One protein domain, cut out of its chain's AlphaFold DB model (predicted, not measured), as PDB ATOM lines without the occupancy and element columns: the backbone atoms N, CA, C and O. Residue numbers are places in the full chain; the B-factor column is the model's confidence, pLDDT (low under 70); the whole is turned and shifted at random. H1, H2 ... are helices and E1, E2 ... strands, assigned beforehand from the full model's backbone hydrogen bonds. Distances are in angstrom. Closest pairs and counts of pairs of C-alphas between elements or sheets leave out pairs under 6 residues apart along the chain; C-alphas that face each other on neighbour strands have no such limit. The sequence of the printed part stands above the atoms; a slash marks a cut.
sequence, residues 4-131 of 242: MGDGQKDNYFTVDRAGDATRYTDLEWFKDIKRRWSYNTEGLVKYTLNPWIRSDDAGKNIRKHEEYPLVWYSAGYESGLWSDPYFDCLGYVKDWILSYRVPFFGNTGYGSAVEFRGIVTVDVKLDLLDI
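What this domain is: This is residues 4 to 131 of the 242 residues of an uncharacterized protein of Bugula neritina (UniProt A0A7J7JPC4). With little regular structure, a strongly twisted antiparallel sheet, E1-E4-E5-E6, has H1 over E5; E1 runs on into the hairpin E2-E3. The printed part has 128 residues; one named helix and six strands, in order H1-E1-E2-E3-E4-E5-E6, hold 51, mostly strand. It is loose, radius of gyration of the C-alphas 17.5 A, spanning 45 by 43 by 35 A.

Where its parts are: E5, residues 96 to 107, is 36.3 A long. E6, residues 114 to 125, ends at C-alpha 125 (-36.528, 91.823, -43.097). E4 is residues 70 to 75, E1 44 to 49, E2 52 to 54, E3 62 to 64. H1, residues 28 to 36, begins at C-alpha 28 (-22.618, 75.262, -43.656).

How they stand to each other: E4, E5 and E6 form a meander, successive antiparallel neighbours; N 105 and O 73 are 2.8 A apart. H1, every O i to N i+4 pair within hydrogen-bond range, is on the sheet; its closest C-alpha to E5 is Ile 33, 7.2 A from Pro 103.

The domain as a whole: The printed part has no cut. The E4-E5 link is long. Residues 4 to 11 and 110 are under pLDDT 70.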
ATOM      1  N   MET A   4     -30.786 100.511 -39.679       45.81
ATOM      2  CA  MET A   4     -32.177 100.269 -39.280       45.81
ATOM      3  C   MET A   4     -32.865 101.591 -38.923       45.81
ATOM      4  O   MET A   4     -32.274 102.415 -38.224       45.81
ATOM      5  N   GLY A   5     -34.101 101.777 -39.392       42.84
ATOM      6  CA  GLY A   5     -34.981 102.875 -38.982       42.84
ATOM      7  C   GLY A   5     -35.544 102.661 -37.575       42.84
ATOM      8  O   GLY A   5     -35.880 101.538 -37.205       42.84
ATOM      9  N   ASP A   6     -35.634 103.726 -36.779       40.53
ATOM     10  CA  ASP A   6     -36.105 103.674 -35.389       40.53
ATOM     11  C   ASP A   6     -37.629 103.911 -35.313       40.53
ATOM     12  O   ASP A   6     -38.135 104.860 -35.920       40.53
ATOM     13  N   GLY A   7     -38.366 103.083 -34.554       44.31
ATOM     14  CA  GLY A   7     -39.736 103.431 -34.134       44.31
ATOM     15  C   GLY A   7     -40.877 102.411 -34.265       44.31
ATOM     16  O   GLY A   7     -42.030 102.835 -34.153       44.31
ATOM     17  N   GLN A   8     -40.647 101.103 -34.445       44.62
ATOM     18  CA  GLN A   8     -41.745 100.118 -34.474       44.62
ATOM     19  C   GLN A   8     -41.703  99.149 -33.277       44.62
ATOM     20  O   GLN A   8     -40.659  98.651 -32.867       44.62
ATOM     21  N   LYS A   9     -42.863  98.945 -32.633       45.00
ATOM     22  CA  LYS A   9     -43.038  97.990 -31.528       45.00
ATOM     23  C   LYS A   9     -43.043  96.584 -32.129       45.00
ATOM     24  O   LYS A   9     -44.097  96.077 -32.509       45.00
ATOM     25  N   ASP A  10     -41.863  96.000 -32.266       57.94
ATOM     26  CA  ASP A  10     -41.716  94.762 -33.020       57.94
ATOM     27  C   ASP A  10     -42.052  93.534 -32.171       57.94
ATOM     28  O   ASP A  10     -41.648  93.393 -31.015       57.94
ATOM     29  N   ASN A  11     -42.818  92.620 -32.766       69.56
ATOM     30  CA  ASN A  11     -43.015  91.285 -32.222       69.56
ATOM     31  C   ASN A  11     -41.801  90.438 -32.609       69.56
ATOM     32  O   ASN A  11     -41.642  90.072 -33.773       69.56
ATOM     33  N   TYR A  12     -40.960  90.111 -31.634       73.12
ATOM     34  CA  TYR A  12     -39.831  89.210 -31.838       73.12
ATOM     35  C   TYR A  12     -40.260  87.765 -31.570       73.12
ATOM     36  O   TYR A  12     -40.897  87.474 -30.558       73.12
ATOM     37  N   PHE A  13     -39.877  86.851 -32.459       80.06
ATOM     38  CA  PHE A  13     -39.995  85.415 -32.224       80.06
ATOM     39  C   PHE A  13     -38.635  84.880 -31.790       80.06
ATOM     40  O   PHE A  13     -37.636  85.077 -32.479       80.06
ATOM     41  N   THR A  14     -38.585  84.204 -30.644       83.00
ATOM     42  CA  THR A  14     -37.373  83.529 -30.168       83.00
ATOM     43  C   THR A  14     -37.571  82.031 -30.278       83.00
ATOM     44  O   THR A  14     -38.576  81.496 -29.812       83.00
ATOM     45  N   VAL A  15     -36.610  81.364 -30.908       84.25
ATOM     46  CA  VAL A  15     -36.653  79.928 -31.171       84.25
ATOM     47  C   VAL A  15     -35.372  79.326 -30.629       84.25
ATOM     48  O   VAL A  15     -34.283  79.702 -31.063       84.25
ATOM     49  N   ASP A  16     -35.509  78.395 -29.693       86.44
ATOM     50  CA  ASP A  16     -34.411  77.514 -29.324       86.44
ATOM     51  C   ASP A  16     -34.433  76.303 -30.258       86.44
ATOM     52  O   ASP A  16     -35.417  75.570 -30.299       86.44
ATOM     53  N   ARG A  17     -33.363  76.131 -31.039       85.81
ATOM     54  CA  ARG A  17     -33.201  74.994 -31.960       85.81
ATOM     55  C   ARG A  17     -32.496  73.803 -31.306       85.81
ATOM     56  O   ARG A  17     -32.223  72.801 -31.972       85.81
ATOM     57  N   ALA A  18     -32.149  73.893 -30.021       83.31
ATOM     58  CA  ALA A  18     -31.584  72.774 -29.285       83.31
ATOM     59  C   ALA A  18     -32.600  71.621 -29.221       83.31
ATOM     60  O   ALA A  18     -33.684  71.748 -28.662       83.31
ATOM     61  N   GLY A  19     -32.234  70.474 -29.796       80.56
ATOM     62  CA  GLY A  19     -33.100  69.292 -29.826       80.56
ATOM     63  C   GLY A  19     -34.051  69.209 -31.023       80.56
ATOM     64  O   GLY A  19     -34.839  68.265 -31.078       80.56
ATOM     65  N   ASP A  20     -33.955  70.121 -31.998       83.62
ATOM     66  CA  ASP A  20     -34.681  69.997 -33.266       83.62
ATOM     67  C   ASP A  20     -34.349  68.676 -33.984       83.62
ATOM     68  O   ASP A  20     -33.214  68.190 -33.965       83.62
ATOM     69  N   ALA A  21     -35.342  68.113 -34.683       79.25
ATOM     70  CA  ALA A  21     -35.171  66.881 -35.461       79.25
ATOM     71  C   ALA A  21     -34.102  67.027 -36.562       79.25
ATOM     72  O   ALA A  21     -33.383  66.078 -36.879       79.25
ATOM     73  N   THR A  22     -33.977  68.227 -37.135       81.75
ATOM     74  CA  THR A  22     -32.916  68.586 -38.080       81.75
ATOM     75  C   THR A  22     -31.720  69.174 -37.342       81.75
ATOM     76  O   THR A  22     -31.838  70.188 -36.655       81.75
ATOM     77  N   ARG A  23     -30.537  68.588 -37.537       86.75
ATOM     78  CA  ARG A  23     -29.300  69.067 -36.909       86.75
ATOM     79  C   ARG A  23     -28.821  70.371 -37.541       86.75
ATOM     80  O   ARG A  23     -28.175  70.371 -38.586       86.75
ATOM     81  N   TYR A  24     -29.055  71.485 -36.854       86.00
ATOM     82  CA  TYR A  24     -28.520  72.793 -37.247       86.00
ATOM     83  C   TYR A  24     -26.981  72.828 -37.274       86.00
ATOM     84  O   TYR A  24     -26.394  73.640 -37.982       86.00
ATOM     85  N   THR A  25     -26.316  71.930 -36.536       90.25
ATOM     86  CA  THR A  25     -24.850  71.819 -36.487       90.25
ATOM     87  C   THR A  25     -24.226  71.385 -37.810       90.25
ATOM     88  O   THR A  25     -23.037  71.613 -38.031       90.25
ATOM     89  N   ASP A  26     -25.014  70.747 -38.677       90.81
ATOM     90  CA  ASP A  26     -24.543  70.247 -39.967       90.81
ATOM     91  C   ASP A  26     -24.634  71.309 -41.073       90.81
ATOM     92  O   ASP A  26     -24.045  71.120 -42.142       90.81
ATOM     93  N   LEU A  27     -25.308  72.434 -40.808       90.75
ATOM     94  CA  LEU A  27     -25.462  73.547 -41.742       90.75
ATOM     95  C   LEU A  27     -24.124  74.256 -41.988       90.75
ATOM     96  O   LEU A  27     -23.323  74.448 -41.068       90.75
ATOM     97  N   GLU A  28     -23.901  74.686 -43.230       91.69
ATOM     98  CA  GLU A  28     -22.618  75.262 -43.656       91.69
ATOM     99  C   GLU A  28     -22.252  76.512 -42.853       91.69
ATOM    100  O   GLU A  28     -21.168  76.600 -42.282       91.69
ATOM    101  N   TRP A  29     -23.216  77.419 -42.668       90.31
ATOM    102  CA  TRP A  29     -22.999  78.639 -41.894       90.31
ATOM    103  C   TRP A  29     -22.583  78.375 -40.441       90.31
ATOM    104  O   TRP A  29     -21.832  79.161 -39.861       90.31
ATOM    105  N   PHE A  30     -23.059  77.280 -39.836       93.00
ATOM    106  CA  PHE A  30     -22.706  76.923 -38.464       93.00
ATOM    107  C   PHE A  30     -21.255  76.445 -38.411       93.00
ATOM    108  O   PHE A  30     -20.480  76.876 -37.552       93.00
ATOM    109  N   LYS A  31     -20.870  75.588 -39.364       93.12
ATOM    110  CA  LYS A  31     -19.499  75.088 -39.512       93.12
ATOM    111  C   LYS A  31     -18.514  76.218 -39.792       93.12
ATOM    112  O   LYS A  31     -17.432  76.215 -39.211       93.12
ATOM    113  N   ASP A  32     -18.882  77.181 -40.631       91.81
ATOM    114  CA  ASP A  32     -18.034  78.324 -40.977       91.81
ATOM    115  C   ASP A  32     -17.756  79.223 -39.775       91.81
ATOM    116  O   ASP A  32     -16.598  79.527 -39.484       91.81
ATOM    117  N   ILE A  33     -18.791  79.591 -39.014       92.31
ATOM    118  CA  ILE A  33     -18.618  80.404 -37.803       92.31
ATOM    119  C   ILE A  33     -17.807  79.633 -36.759       92.31
ATOM    120  O   ILE A  33     -16.862  80.178 -36.191       92.31
ATOM    121  N   LYS A  34     -18.112  78.349 -36.538       92.31
ATOM    122  CA  LYS A  34     -17.358  77.527 -35.586       92.31
ATOM    123  C   LYS A  34     -15.876  77.422 -35.963       92.31
ATOM    124  O   LYS A  34     -15.027  77.514 -35.084       92.31
ATOM    125  N   ARG A  35     -15.557  77.275 -37.254       91.62
ATOM    126  CA  ARG A  35     -14.178  77.221 -37.780       91.62
ATOM    127  C   ARG A  35     -13.466  78.568 -37.679       91.62
ATOM    128  O   ARG A  35     -12.293  78.614 -37.329       91.62
ATOM    129  N   ARG A  36     -14.169  79.672 -37.954       90.25
ATOM    130  CA  ARG A  36     -13.625  81.033 -37.828       90.25
ATOM    131  C   ARG A  36     -13.156  81.321 -36.399       90.25
ATOM    132  O   ARG A  36     -12.107  81.926 -36.220       90.25
ATOM    133  N   TRP A  37     -13.906  80.851 -35.405       90.25
ATOM    134  CA  TRP A  37     -13.649  81.128 -33.990       90.25
ATOM    135  C   TRP A  37     -12.980  79.981 -33.221       90.25
ATOM    136  O   TRP A  37     -12.798  80.081 -32.011       90.25
ATOM    137  N   SER A  38     -12.591  78.887 -33.887       86.44
ATOM    138  CA  SER A  38     -11.904  77.774 -33.219       86.44
ATOM    139  C   SER A  38     -10.445  78.078 -32.889       86.44
ATOM    140  O   SER A  38      -9.896  77.475 -31.971       86.44
ATOM    141  N   TYR A  39      -9.809  78.972 -33.652       81.44
ATOM    142  CA  TYR A  39      -8.378  79.271 -33.529       81.44
ATOM    143  C   TYR A  39      -8.086  80.601 -32.838       81.44
ATOM    144  O   TYR A  39      -7.056  80.718 -32.181       81.44
ATOM    145  N   ASN A  40      -8.968  81.596 -32.988       83.44
ATOM    146  CA  ASN A  40      -8.799  82.905 -32.373       83.44
ATOM    147  C   ASN A  40     -10.099  83.359 -31.698       83.44
ATOM    148  O   ASN A  40     -11.141  83.458 -32.342       83.44
ATOM    149  N   THR A  41     -10.002  83.641 -30.399       85.56
ATOM    150  CA  THR A  41     -11.072  84.198 -29.560       85.56
ATOM    151  C   THR A  41     -10.718  85.595 -29.040       85.56
ATOM    152  O   THR A  41     -11.296  86.072 -28.064       85.56
ATOM    153  N   GLU A  42      -9.727  86.246 -29.644       82.62
ATOM    154  CA  GLU A  42      -9.398  87.644 -29.393       82.62
ATOM    155  C   GLU A  42     -10.553  88.549 -29.850       82.62
ATOM    156  O   GLU A  42     -11.233  88.271 -30.839       82.62
ATOM    157  N   GLY A  43     -10.816  89.615 -29.094       84.31
ATOM    158  CA  GLY A  43     -11.932  90.530 -29.360       84.31
ATOM    159  C   GLY A  43     -13.287  90.077 -28.803       84.31
ATOM    160  O   GLY A  43     -14.286  90.763 -29.011       84.31
ATOM    161  N   LEU A  44     -13.350  88.961 -28.067       90.25
ATOM    162  CA  LEU A  44     -14.566  88.604 -27.343       90.25
ATOM    163  C   LEU A  44     -14.868  89.607 -26.225       90.25
ATOM    164  O   LEU A  44     -14.031  89.903 -25.370       90.25
ATOM    165  N   VAL A  45     -16.114  90.064 -26.192       91.50
ATOM    166  CA  VAL A  45     -16.640  90.952 -25.160       91.50
ATOM    167  C   VAL A  45     -17.254  90.108 -24.049       91.50
ATOM    168  O   VAL A  45     -18.035  89.190 -24.307       91.50
ATOM    169  N   LYS A  46     -16.894  90.413 -22.799       91.94
ATOM    170  CA  LYS A  46     -17.459  89.767 -21.612       91.94
ATOM    171  C   LYS A  46     -18.797  90.410 -21.257       91.94
ATOM    172  O   LYS A  46     -18.854  91.602 -20.968       91.94
ATOM    173  N   TYR A  47     -19.834  89.592 -21.174       92.00
ATOM    174  CA  TYR A  47     -21.152  89.976 -20.688       92.00
ATOM    175  C   TYR A  47     -21.403  89.341 -19.322       92.00
ATOM    176  O   TYR A  47     -20.897  88.265 -18.994       92.00
ATOM    177  N   THR A  48     -22.138  90.043 -18.468       92.31
ATOM    178  CA  THR A  48     -22.470  89.568 -17.124       92.31
ATOM    179  C   THR A  48     -23.901  89.951 -16.808       92.31
ATOM    180  O   THR A  48     -24.258  91.127 -16.851       92.31
ATOM    181  N   LEU A  49     -24.712  88.950 -16.484       91.75
ATOM    182  CA  LEU A  49     -26.091  89.119 -16.060       91.75
ATOM    183  C   LEU A  49     -26.236  88.604 -14.633       91.75
ATOM    184  O   LEU A  49     -25.683  87.570 -14.262       91.75
ATOM    185  N   ASN A  50     -27.054  89.301 -13.852       93.06
ATOM    186  CA  ASN A  50     -27.405  88.916 -12.491       93.06
ATOM    187  C   ASN A  50     -28.885  88.504 -12.436       93.06
ATOM    188  O   ASN A  50     -29.697  89.247 -11.877       93.06
ATOM    189  N   PRO A  51     -29.276  87.376 -13.064       89.50
ATOM    190  CA  PRO A  51     -30.678  87.014 -13.165       89.50
ATOM    191  C   PRO A  51     -31.228  86.510 -11.827       89.50
ATOM    192  O   PRO A  51     -30.636  85.667 -11.146       89.50
ATOM    193  N   TRP A  52     -32.414  87.013 -11.495       87.50
ATOM    194  CA  TRP A  52     -33.258  86.514 -10.418       87.50
ATOM    195  C   TRP A  52     -34.406  85.730 -11.047       87.50
ATOM    196  O   TRP A  52     -35.120  86.252 -11.901       87.50
ATOM    197  N   ILE A  53     -34.580  84.478 -10.636       87.25
ATOM    198  CA  ILE A  53     -35.644  83.597 -11.116       87.25
ATOM    199  C   ILE A  53     -36.708  83.475 -10.032       87.25
ATOM    200  O   ILE A  53     -36.405  83.410  -8.838       87.25
ATOM    201  N   ARG A  54     -37.970  83.400 -10.443       87.50
ATOM    202  CA  ARG A  54     -39.061  83.010  -9.548       87.50
ATOM    203  C   ARG A  54     -38.883  81.547  -9.151       87.50
ATOM    204  O   ARG A  54     -38.598  80.695  -9.987       87.50
ATOM    205  N   SER A  55     -38.994  81.268  -7.861       83.44
ATOM    206  CA  SER A  55     -38.932  79.894  -7.351       83.44
ATOM    207  C   SER A  55     -40.266  79.160  -7.486       83.44
ATOM    208  O   SER A  55     -40.267  77.936  -7.577       83.44
ATOM    209  N   ASP A  56     -41.369  79.904  -7.539       83.38
ATOM    210  CA  ASP A  56     -42.739  79.427  -7.663       83.38
ATOM    211  C   ASP A  56     -43.469  80.094  -8.842       83.38
ATOM    212  O   ASP A  56     -43.143  81.203  -9.273       83.38
ATOM    213  N   ASP A  57     -44.487  79.409  -9.355       77.56
ATOM    214  CA  ASP A  57     -45.400  79.889 -10.397       77.56
ATOM    215  C   ASP A  57     -46.188  81.132  -9.950       77.56
ATOM    216  O   ASP A  57     -46.383  82.068 -10.729       77.56
ATOM    217  N   ALA A  58     -46.549  81.191  -8.664       79.81
ATOM    218  CA  ALA A  58     -47.177  82.348  -8.030       79.81
ATOM    219  C   ALA A  58     -46.234  83.560  -7.869       79.81
ATOM    220  O   ALA A  58     -46.702  84.661  -7.566       79.81
ATOM    221  N   GLY A  59     -44.922  83.385  -8.070       77.75
ATOM    222  CA  GLY A  59     -43.919  84.450  -8.025       77.75
ATOM    223  C   GLY A  59     -43.728  85.115  -6.662       77.75
ATOM    224  O   GLY A  59     -43.265  86.256  -6.619       77.75
ATOM    225  N   LYS A  60     -44.085  84.453  -5.555       80.94
ATOM    226  CA  LYS A  60     -43.950  85.023  -4.204       80.94
ATOM    227  C   LYS A  60     -42.503  85.076  -3.740       80.94
ATOM    228  O   LYS A  60     -42.167  85.933  -2.928       80.94
ATOM    229  N   ASN A  61     -41.656  84.181  -4.242       84.00
ATOM    230  CA  ASN A  61     -40.269  84.074  -3.812       84.00
ATOM    231  C   ASN A  61     -39.320  84.120  -5.010       84.00
ATOM    232  O   ASN A  61     -39.440  83.331  -5.952       84.00
ATOM    233  N   ILE A  62     -38.333  85.014  -4.943       87.81
ATOM    234  CA  ILE A  62     -37.241  85.107  -5.915       87.81
ATOM    235  C   ILE A  62     -35.997  84.399  -5.382       87.81
ATOM    236  O   ILE A  62     -35.640  84.516  -4.211       87.81
ATOM    237  N   ARG A  63     -35.310  83.680  -6.263       89.19
ATOM    238  CA  ARG A  63     -34.015  83.054  -6.003       89.19
ATOM    239  C   ARG A  63     -33.030  83.455  -7.090       89.19
ATOM    240  O   ARG A  63     -33.421  83.796  -8.203       89.19
ATOM    241  N   LYS A  64     -31.740  83.433  -6.770       89.75
ATOM    242  CA  LYS A  64     -30.698  83.617  -7.785       89.75
ATOM    243  C   LYS A  64     -30.721  82.434  -8.754       89.75
ATOM    244  O   LYS A  64     -31.077  81.326  -8.354       89.75
ATOM    245  N   HIS A  65     -30.365  82.687 -10.009       88.25
ATOM    246  CA  HIS A  65     -30.100  81.618 -10.972       88.25
ATOM    247  C   HIS A  65     -28.981  80.696 -10.467       88.25
ATOM    248  O   HIS A  65     -28.128  81.133  -9.696       88.25
ATOM    249  N   GLU A  66     -29.006  79.428 -10.877       85.94
ATOM    250  CA  GLU A  66     -28.041  78.414 -10.425       85.94
ATOM    251  C   GLU A  66     -26.603  78.830 -10.764       85.94
ATOM    252  O   GLU A  66     -25.718  78.815  -9.911       85.94
ATOM    253  N   GLU A  67     -26.403  79.330 -11.979       82.06
ATOM    254  CA  GLU A  67     -25.193  80.039 -12.386       82.06
ATOM    255  C   GLU A  67     -25.368  81.545 -12.126       82.06
ATOM    256  O   GLU A  67     -25.932  82.264 -12.954       82.06
ATOM    257  N   TYR A  68     -24.942  82.019 -10.948       83.44
ATOM    258  CA  TYR A  68     -24.966  83.439 -10.570       83.44
ATOM    259  C   TYR A  68     -23.572  83.930 -10.131       83.44
ATOM    260  O   TYR A  68     -23.021  83.395  -9.166       83.44
ATOM    261  N   PRO A  69     -23.031  85.005 -10.734       88.06
ATOM    262  CA  PRO A  69     -23.569  85.713 -11.896       88.06
ATOM    263  C   PRO A  69     -23.443  84.870 -13.174       88.06
ATOM    264  O   PRO A  69     -22.490  84.105 -13.322       88.06
ATOM    265  N   LEU A  70     -24.375  85.041 -14.112       89.06
ATOM    266  CA  LEU A  70     -24.271  84.415 -15.425       89.06
ATOM    267  C   LEU A  70     -23.249  85.203 -16.244       89.06
ATOM    268  O   LEU A  70     -23.435  86.394 -16.503       89.06
ATOM    269  N   VAL A  71     -22.163  84.546 -16.635       90.06
ATOM    270  CA  VAL A  71     -21.068  85.159 -17.391       90.06
ATOM    271  C   VAL A  71     -20.886  84.404 -18.694       90.06
ATOM    272  O   VAL A  71     -20.646  83.200 -18.692       90.06
ATOM    273  N   TRP A  72     -20.938  85.133 -19.802       91.75
ATOM    274  CA  TRP A  72     -20.627  84.604 -21.123       91.75
ATOM    275  C   TRP A  72     -19.808  85.618 -21.909       91.75
ATOM    276  O   TRP A  72     -19.699  86.792 -21.548       91.75
ATOM    277  N   TYR A  73     -19.220  85.146 -22.993       92.75
ATOM    278  CA  TYR A  73     -18.448  85.953 -23.917       92.75
ATOM    279  C   TYR A  73     -19.115  85.896 -25.283       92.75
ATOM    280  O   TYR A  73     -19.678  84.870 -25.652       92.75
ATOM    281  N   SER A  74     -19.079  86.979 -26.042       93.12
ATOM    282  CA  SER A  74     -19.631  87.014 -27.397       93.12
ATOM    283  C   SER A  74     -18.743  87.863 -28.286       93.12
ATOM    284  O   SER A  74     -18.043  88.750 -27.798       93.12
ATOM    285  N   ALA A  75     -18.764  87.589 -29.588       91.19
ATOM    286  CA  ALA A  75     -18.125  88.490 -30.536       91.19
ATOM    287  C   ALA A  75     -18.813  89.863 -30.487       91.19
ATOM    288  O   ALA A  75     -20.031  89.938 -30.291       91.19
ATOM    289  N   GLY A  76     -18.027  90.929 -30.651       87.06
ATOM    290  CA  GLY A  76     -18.557  92.277 -30.831       87.06
ATOM    291  C   GLY A  76     -19.375  92.402 -32.120       87.06
ATOM    292  O   GLY A  76     -19.302  91.550 -33.015       87.06
ATOM    293  N   TYR A  77     -20.166  93.471 -32.215       84.62
ATOM    294  CA  TYR A  77     -21.089  93.695 -33.332       84.62
ATOM    295  C   TYR A  77     -20.359  93.756 -34.689       84.62
ATOM    296  O   TYR A  77     -20.798  93.197 -35.695       84.62
ATOM    297  N   GLU A  78     -19.179  94.363 -34.707       84.25
ATOM    298  CA  GLU A  78     -18.299  94.472 -35.868       84.25
ATOM    299  C   GLU A  78     -17.769  93.123 -36.381       84.25
ATOM    300  O   GLU A  78     -17.380  93.008 -37.542       84.25
ATOM    301  N   SER A  79     -17.768  92.091 -35.534       86.44
ATOM    302  CA  SER A  79     -17.217  90.770 -35.852       86.44
ATOM    303  C   SER A  79     -18.277  89.730 -36.235       86.44
ATOM    304  O   SER A  79     -17.922  88.603 -36.601       86.44
ATOM    305  N   GLY A  80     -19.562  90.086 -36.162       85.88
ATOM    306  CA  GLY A  80     -20.656  89.218 -36.590       85.88
ATOM    307  C   GLY A  80     -20.667  88.967 -38.099       85.88
ATOM    308  O   GLY A  80     -20.034  89.674 -38.884       85.88
ATOM    309  N   LEU A  81     -21.367  87.911 -38.506       89.31
ATOM    310  CA  LEU A  81     -21.455  87.494 -39.901       89.31
ATOM    311  C   LEU A  81     -22.855  87.767 -40.446       89.31
ATOM    312  O   LEU A  81     -23.834  87.225 -39.937       89.31
ATOM    313  N   TRP A  82     -22.924  88.560 -41.510       89.94
ATOM    314  CA  TRP A  82     -24.130  88.721 -42.314       89.94
ATOM    315  C   TRP A  82     -24.193  87.634 -43.389       89.94
ATOM    316  O   TRP A  82     -23.170  87.290 -43.983       89.94
ATOM    317  N   SER A  83     -25.378  87.072 -43.622       91.56
ATOM    318  CA  SER A  83     -25.639  86.239 -44.798       91.56
ATOM    319  C   SER A  83     -25.860  87.099 -46.041       91.56
ATOM    320  O   SER A  83     -26.111  88.294 -45.928       91.56
ATOM    321  N   ASP A  84     -25.866  86.479 -47.217       90.56
ATOM    322  CA  ASP A  84     -26.507  87.084 -48.385       90.56
ATOM    323  C   ASP A  84     -28.033  87.159 -48.174       90.56
ATOM    324  O   ASP A  84     -28.568  86.388 -47.364       90.56
ATOM    325  N   PRO A  85     -28.751  88.063 -48.865       91.50
ATOM    326  CA  PRO A  85     -30.210  88.088 -48.846       91.50
ATOM    327  C   PRO A  85     -30.816  86.784 -49.372       91.50
ATOM    328  O   PRO A  85     -30.433  86.300 -50.438       91.50
ATOM    329  N   TYR A  86     -31.801  86.238 -48.663       92.56
ATOM    330  CA  TYR A  86     -32.550  85.062 -49.106       92.56
ATOM    331  C   TYR A  86     -34.006  85.130 -48.652       92.56
ATOM    332  O   TYR A  86     -34.350  85.854 -47.720       92.56
ATOM    333  N   PHE A  87     -34.872  84.380 -49.328       93.56
ATOM    334  CA  PHE A  87     -36.274  84.263 -48.943       93.56
ATOM    335  C   PHE A  87     -36.449  83.098 -47.966       93.56
ATOM    336  O   PHE A  87     -36.093  81.960 -48.292       93.56
ATOM    337  N   ASP A  88     -37.004  83.355 -46.783       91.25
ATOM    338  CA  ASP A  88     -37.284  82.301 -45.805       91.25
ATOM    339  C   ASP A  88     -38.657  81.665 -46.059       91.25
ATOM    340  O   ASP A  88     -39.710  82.210 -45.743       91.25
ATOM    341  N   CYS A  89     -38.662  80.471 -46.652       88.44
ATOM    342  CA  CYS A  89     -39.901  79.755 -46.958       88.44
ATOM    343  C   CYS A  89     -40.529  79.057 -45.739       88.44
ATOM    344  O   CYS A  89     -41.748  78.857 -45.707       88.44
ATOM    345  N   LEU A  90     -39.706  78.597 -44.790       84.31
ATOM    346  CA  LEU A  90     -40.098  77.608 -43.772       84.31
ATOM    347  C   LEU A  90     -40.082  78.155 -42.346       84.31
ATOM    348  O   LEU A  90     -40.701  77.550 -41.471       84.31
ATOM    349  N   GLY A  91     -39.373  79.251 -42.093       81.31
ATOM    350  CA  GLY A  91     -39.319  79.866 -40.781       81.31
ATOM    351  C   GLY A  91     -40.521  80.758 -40.483       81.31
ATOM    352  O   GLY A  91     -41.587  80.697 -41.106       81.31
ATOM    353  N   TYR A  92     -40.354  81.565 -39.439       80.94
ATOM    354  CA  TYR A  92     -41.418  82.399 -38.881       80.94
ATOM    355  C   TYR A  92     -41.622  83.690 -39.678       80.94
ATOM    356  O   TYR A  92     -42.711  84.263 -39.646       80.94
ATOM    357  N   VAL A  93     -40.597  84.132 -40.410       83.25
ATOM    358  CA  VAL A  93     -40.603  85.378 -41.177       83.25
ATOM    359  C   VAL A  93     -40.589  85.030 -42.660       83.25
ATOM    360  O   VAL A  93     -39.536  84.950 -43.271       83.25
ATOM    361  N   LYS A  94     -41.776  84.817 -43.241       88.94
ATOM    362  CA  LYS A  94     -41.942  84.415 -44.649       88.94
ATOM    363  C   LYS A  94     -41.723  85.570 -45.624       88.94
ATOM    364  O   LYS A  94     -42.674  86.041 -46.248       88.94
ATOM    365  N   ASP A  95     -40.494  86.061 -45.679       91.56
ATOM    366  CA  ASP A  95     -40.116  87.278 -46.387       91.56
ATOM    367  C   ASP A  95     -38.672  87.210 -46.910       91.56
ATOM    368  O   ASP A  95     -37.928  86.270 -46.613       91.56
ATOM    369  N   TRP A  96     -38.263  88.230 -47.666       92.00
ATOM    370  CA  TRP A  96     -36.850  88.458 -47.958       92.00
ATOM    371  C   TRP A  96     -36.147  88.944 -46.693       92.00
ATOM    372  O   TRP A  96     -36.477  90.002 -46.153       92.00
ATOM    373  N   ILE A  97     -35.163  88.175 -46.227       92.94
ATOM    374  CA  ILE A  97     -34.441  88.451 -44.988       92.94
ATOM    375  C   ILE A  97     -32.920  88.428 -45.165       92.94
ATOM    376  O   ILE A  97     -32.368  87.848 -46.102       92.94
ATOM    377  N   LEU A  98     -32.253  89.065 -44.208       92.12
ATOM    378  CA  LEU A  98     -30.821  89.007 -43.972       92.12
ATOM    379  C   LEU A  98     -30.594  88.426 -42.575       92.12
ATOM    380  O   LEU A  98     -31.153  88.928 -41.598       92.12
ATOM    381  N   SER A  99     -29.772  87.387 -42.459       92.50
ATOM    382  CA  SER A  99     -29.443  86.793 -41.163       92.50
ATOM    383  C   SER A  99     -28.134  87.363 -40.633       92.50
ATOM    384  O   SER A  99     -27.085  87.209 -41.264       92.50
ATOM    385  N   TYR A 100     -28.171  87.942 -39.439       92.81
ATOM    386  CA  TYR A 100     -26.988  88.304 -38.671       92.81
ATOM    387  C   TYR A 100     -26.660  87.221 -37.651       92.81
ATOM    388  O   TYR A 100     -27.523  86.810 -36.878       92.81
ATOM    389  N   ARG A 101     -25.417  86.739 -37.639       93.94
ATOM    390  CA  ARG A 101     -25.009  85.582 -36.835       93.94
ATOM    391  C   ARG A 101     -23.798  85.903 -35.975       93.94
ATOM    392  O   ARG A 101     -22.768  86.344 -36.486       93.94
ATOM    393  N   VAL A 102     -23.906  85.618 -34.679       93.69
ATOM    394  CA  VAL A 102     -22.865  85.911 -33.685       93.69
ATOM    395  C   VAL A 102     -22.657  84.711 -32.757       93.69
ATOM    396  O   VAL A 102     -23.629  84.206 -32.189       93.69
ATOM    397  N   PRO A 103     -21.415  84.225 -32.585       94.06
ATOM    398  CA  PRO A 103     -21.126  83.153 -31.645       94.06
ATOM    399  C   PRO A 103     -21.039  83.666 -30.208       94.06
ATOM    400  O   PRO A 103     -20.546  84.768 -29.953       94.06
ATOM    401  N   PHE A 104     -21.432  82.812 -29.267       93.25
ATOM    402  CA  PHE A 104     -21.233  83.040 -27.843       93.25
ATOM    403  C   PHE A 104     -20.537  81.850 -27.176       93.25
ATOM    404  O   PHE A 104     -20.630  80.693 -27.607       93.25
ATOM    405  N   PHE A 105     -19.824  82.159 -26.101       93.38
ATOM    406  CA  PHE A 105     -18.901  81.270 -25.422       93.38
ATOM    407  C   PHE A 105     -19.168  81.278 -23.922       93.38
ATOM    408  O   PHE A 105     -19.450  82.315 -23.319       93.38
ATOM    409  N   GLY A 106     -19.049  80.104 -23.320       90.81
ATOM    410  CA  GLY A 106     -19.092  79.916 -21.880       90.81
ATOM    411  C   GLY A 106     -17.690  79.933 -21.292       90.81
ATOM    412  O   GLY A 106     -16.698  79.709 -21.986       90.81
ATOM    413  N   ASN A 107     -17.607  80.169 -19.989       84.44
ATOM    414  CA  ASN A 107     -16.373  79.949 -19.253       84.44
ATOM    415  C   ASN A 107     -16.176  78.438 -19.028       84.44
ATOM    416  O   ASN A 107     -17.125  77.744 -18.663       84.44
ATOM    417  N   THR A 108     -14.961  77.927 -19.234       79.50
ATOM    418  CA  THR A 108     -14.624  76.522 -18.929       79.50
ATOM    419  C   THR A 108     -14.370  76.277 -17.440       79.50
ATOM    420  O   THR A 108     -14.269  75.130 -17.017       79.50
ATOM    421  N   GLY A 109     -14.251  77.340 -16.634       72.56
ATOM    422  CA  GLY A 109     -13.966  77.261 -15.198       72.56
ATOM    423  C   GLY A 109     -12.480  77.091 -14.860       72.56
ATOM    424  O   GLY A 109     -12.106  77.234 -13.698       72.56
ATOM    425  N   TYR A 110     -11.622  76.859 -15.859       66.94
ATOM    426  CA  TYR A 110     -10.175  76.719 -15.695       66.94
ATOM    427  C   TYR A 110      -9.442  77.877 -16.383       66.94
ATOM    428  O   TYR A 110      -9.291  77.918 -17.604       66.94
ATOM    429  N   GLY A 111      -8.958  78.832 -15.586       71.88
ATOM    430  CA  GLY A 111      -8.221  79.994 -16.089       71.88
ATOM    431  C   GLY A 111      -9.091  80.942 -16.924       71.88
ATOM    432  O   GLY A 111     -10.247  81.194 -16.593       71.88
ATOM    433  N   SER A 112      -8.516  81.501 -17.990       71.19
ATOM    434  CA  SER A 112      -9.185  82.419 -18.926       71.19
ATOM    435  C   SER A 112      -9.689  81.733 -20.203       71.19
ATOM    436  O   SER A 112      -9.999  82.415 -21.179       71.19
ATOM    437  N   ALA A 113      -9.742  80.398 -20.231       82.19
ATOM    438  CA  ALA A 113     -10.161  79.644 -21.406       82.19
ATOM    439  C   ALA A 113     -11.686  79.685 -21.595       82.19
ATOM    440  O   ALA A 113     -12.462  79.410 -20.672       82.19
ATOM    441  N   VAL A 114     -12.114  79.985 -22.819       89.12
ATOM    442  CA  VAL A 114     -13.524  80.044 -23.215       89.12
ATOM    443  C   VAL A 114     -13.890  78.849 -24.089       89.12
ATOM    444  O   VAL A 114     -13.069  78.347 -24.853       89.12
ATOM    445  N   GLU A 115     -15.135  78.393 -23.987       90.19
ATOM    446  CA  GLU A 115     -15.671  77.274 -24.761       90.19
ATOM    447  C   GLU A 115     -16.824  77.745 -25.636       90.19
ATOM    448  O   GLU A 115     -17.740  78.413 -25.162       90.19
ATOM    449  N   PHE A 116     -16.805  77.369 -26.912       91.75
ATOM    450  CA  PHE A 116     -17.894  77.658 -27.837       91.75
ATOM    451  C   PHE A 116     -19.186  76.977 -27.368       91.75
ATOM    452  O   PHE A 116     -19.247  75.749 -27.289       91.75
ATOM    453  N   ARG A 117     -20.230  77.764 -27.087       91.69
ATOM    454  CA  ARG A 117     -21.527  77.249 -26.618       91.69
ATOM    455  C   ARG A 117     -22.569  77.221 -27.728       91.69
ATOM    456  O   ARG A 117     -23.334  76.267 -27.814       91.69
ATOM    457  N   GLY A 118     -22.578  78.223 -28.601       91.94
ATOM    458  CA  GLY A 118     -23.556  78.289 -29.680       91.94
ATOM    459  C   GLY A 118     -23.459  79.556 -30.515       91.94
ATOM    460  O   GLY A 118     -22.496  80.316 -30.426       91.94
ATOM    461  N   ILE A 119     -24.477  79.761 -31.353       93.50
ATOM    462  CA  ILE A 119     -24.601  80.911 -32.251       93.50
ATOM    463  C   ILE A 119     -25.999  81.485 -32.087       93.50
ATOM    464  O   ILE A 119     -26.983  80.753 -32.171       93.50
ATOM    465  N   VAL A 120     -26.076  82.795 -31.900       92.50
ATOM    466  CA  VAL A 120     -27.322  83.550 -31.986       92.50
ATOM    467  C   VAL A 120     -27.479  84.028 -33.423       92.50
ATOM    468  O   VAL A 120     -26.539  84.567 -34.005       92.50
ATOM    469  N   THR A 121     -28.656  83.801 -33.999       92.00
ATOM    470  CA  THR A 121     -29.028  84.314 -35.323       92.00
ATOM    471  C   THR A 121     -30.193  85.277 -35.166       92.00
ATOM    472  O   THR A 121     -31.160  84.954 -34.481       92.00
ATOM    473  N   VAL A 122     -30.089  86.442 -35.793       91.50
ATOM    474  CA  VAL A 122     -31.151  87.443 -35.876       91.50
ATOM    475  C   VAL A 122     -31.513  87.607 -37.341       91.50
ATOM    476  O   VAL A 122     -30.663  87.975 -38.149       91.50
ATOM    477  N   ASP A 123     -32.766  87.327 -37.672       91.25
ATOM    478  CA  ASP A 123     -33.292  87.474 -39.023       91.25
ATOM    479  C   ASP A 123     -33.982  88.832 -39.151       91.25
ATOM    480  O   ASP A 123     -34.886  89.167 -38.383       91.25
ATOM    481  N   VAL A 124     -33.528  89.629 -40.115       89.06
ATOM    482  CA  VAL A 124     -33.996  90.996 -40.353       89.06
ATOM    483  C   VAL A 124     -34.650  91.051 -41.722       89.06
ATOM    484  O   VAL A 124     -34.045  90.636 -42.707       89.06
ATOM    485  N   LYS A 125     -35.869  91.585 -41.807       90.19
ATOM    486  CA  LYS A 125     -36.528  91.823 -43.097       90.19
ATOM    487  C   LYS A 125     -35.749  92.833 -43.926       90.19
ATOM    488  O   LYS A 125     -35.358  93.875 -43.403       90.19
ATOM    489  N   LEU A 126     -35.601  92.561 -45.219       89.00
ATOM    490  CA  LEU A 126     -34.955  93.490 -46.142       89.00
ATOM    491  C   LEU A 126     -35.668  94.842 -46.152       89.00
ATOM    492  O   LEU A 126     -35.000  95.860 -46.105       89.00
ATOM    493  N   ASP A 127     -36.997  94.866 -46.105       85.31
ATOM    494  CA  ASP A 127     -37.786  96.106 -46.139       85.31
ATOM    495  C   ASP A 127     -37.470  97.093 -45.003       85.31
ATOM    496  O   ASP A 127     -37.733  98.283 -45.146       85.31
ATOM    497  N   LEU A 128     -36.890  96.625 -43.893       84.88
ATOM    498  CA  LEU A 128     -36.470  97.469 -42.765       84.88
ATOM    499  C   LEU A 128     -35.074  98.085 -42.960       84.88
ATOM    500  O   LEU A 128     -34.616  98.864 -42.123       84.88
ATOM    501  N   LEU A 129     -34.375  97.698 -44.026       86.12
ATOM    502  CA  LEU A 129     -33.024  98.130 -44.342       86.12
ATOM    503  C   LEU A 129     -33.048  99.124 -45.495       86.12
ATOM    504  O   LEU A 129     -33.470  98.813 -46.604       86.12
ATOM    505  N   ASP A 130     -32.497 100.302 -45.252       88.25
ATOM    506  CA  ASP A 130     -32.339 101.314 -46.287       88.25
ATOM    507  C   ASP A 130     -31.063 101.115 -47.111       88.25
ATOM    508  O   ASP A 130     -29.988 100.794 -46.588       88.25
ATOM    509  N   ILE A 131     -31.148 101.458 -48.392       89.31
ATOM    510  CA  ILE A 131     -30.021 101.435 -49.324       89.31
ATOM    511  C   ILE A 131     -29.360 102.818 -49.413       89.31
ATOM    512  O   ILE A 131     -30.030 103.841 -49.505       89.31
TER     513      ILE A 131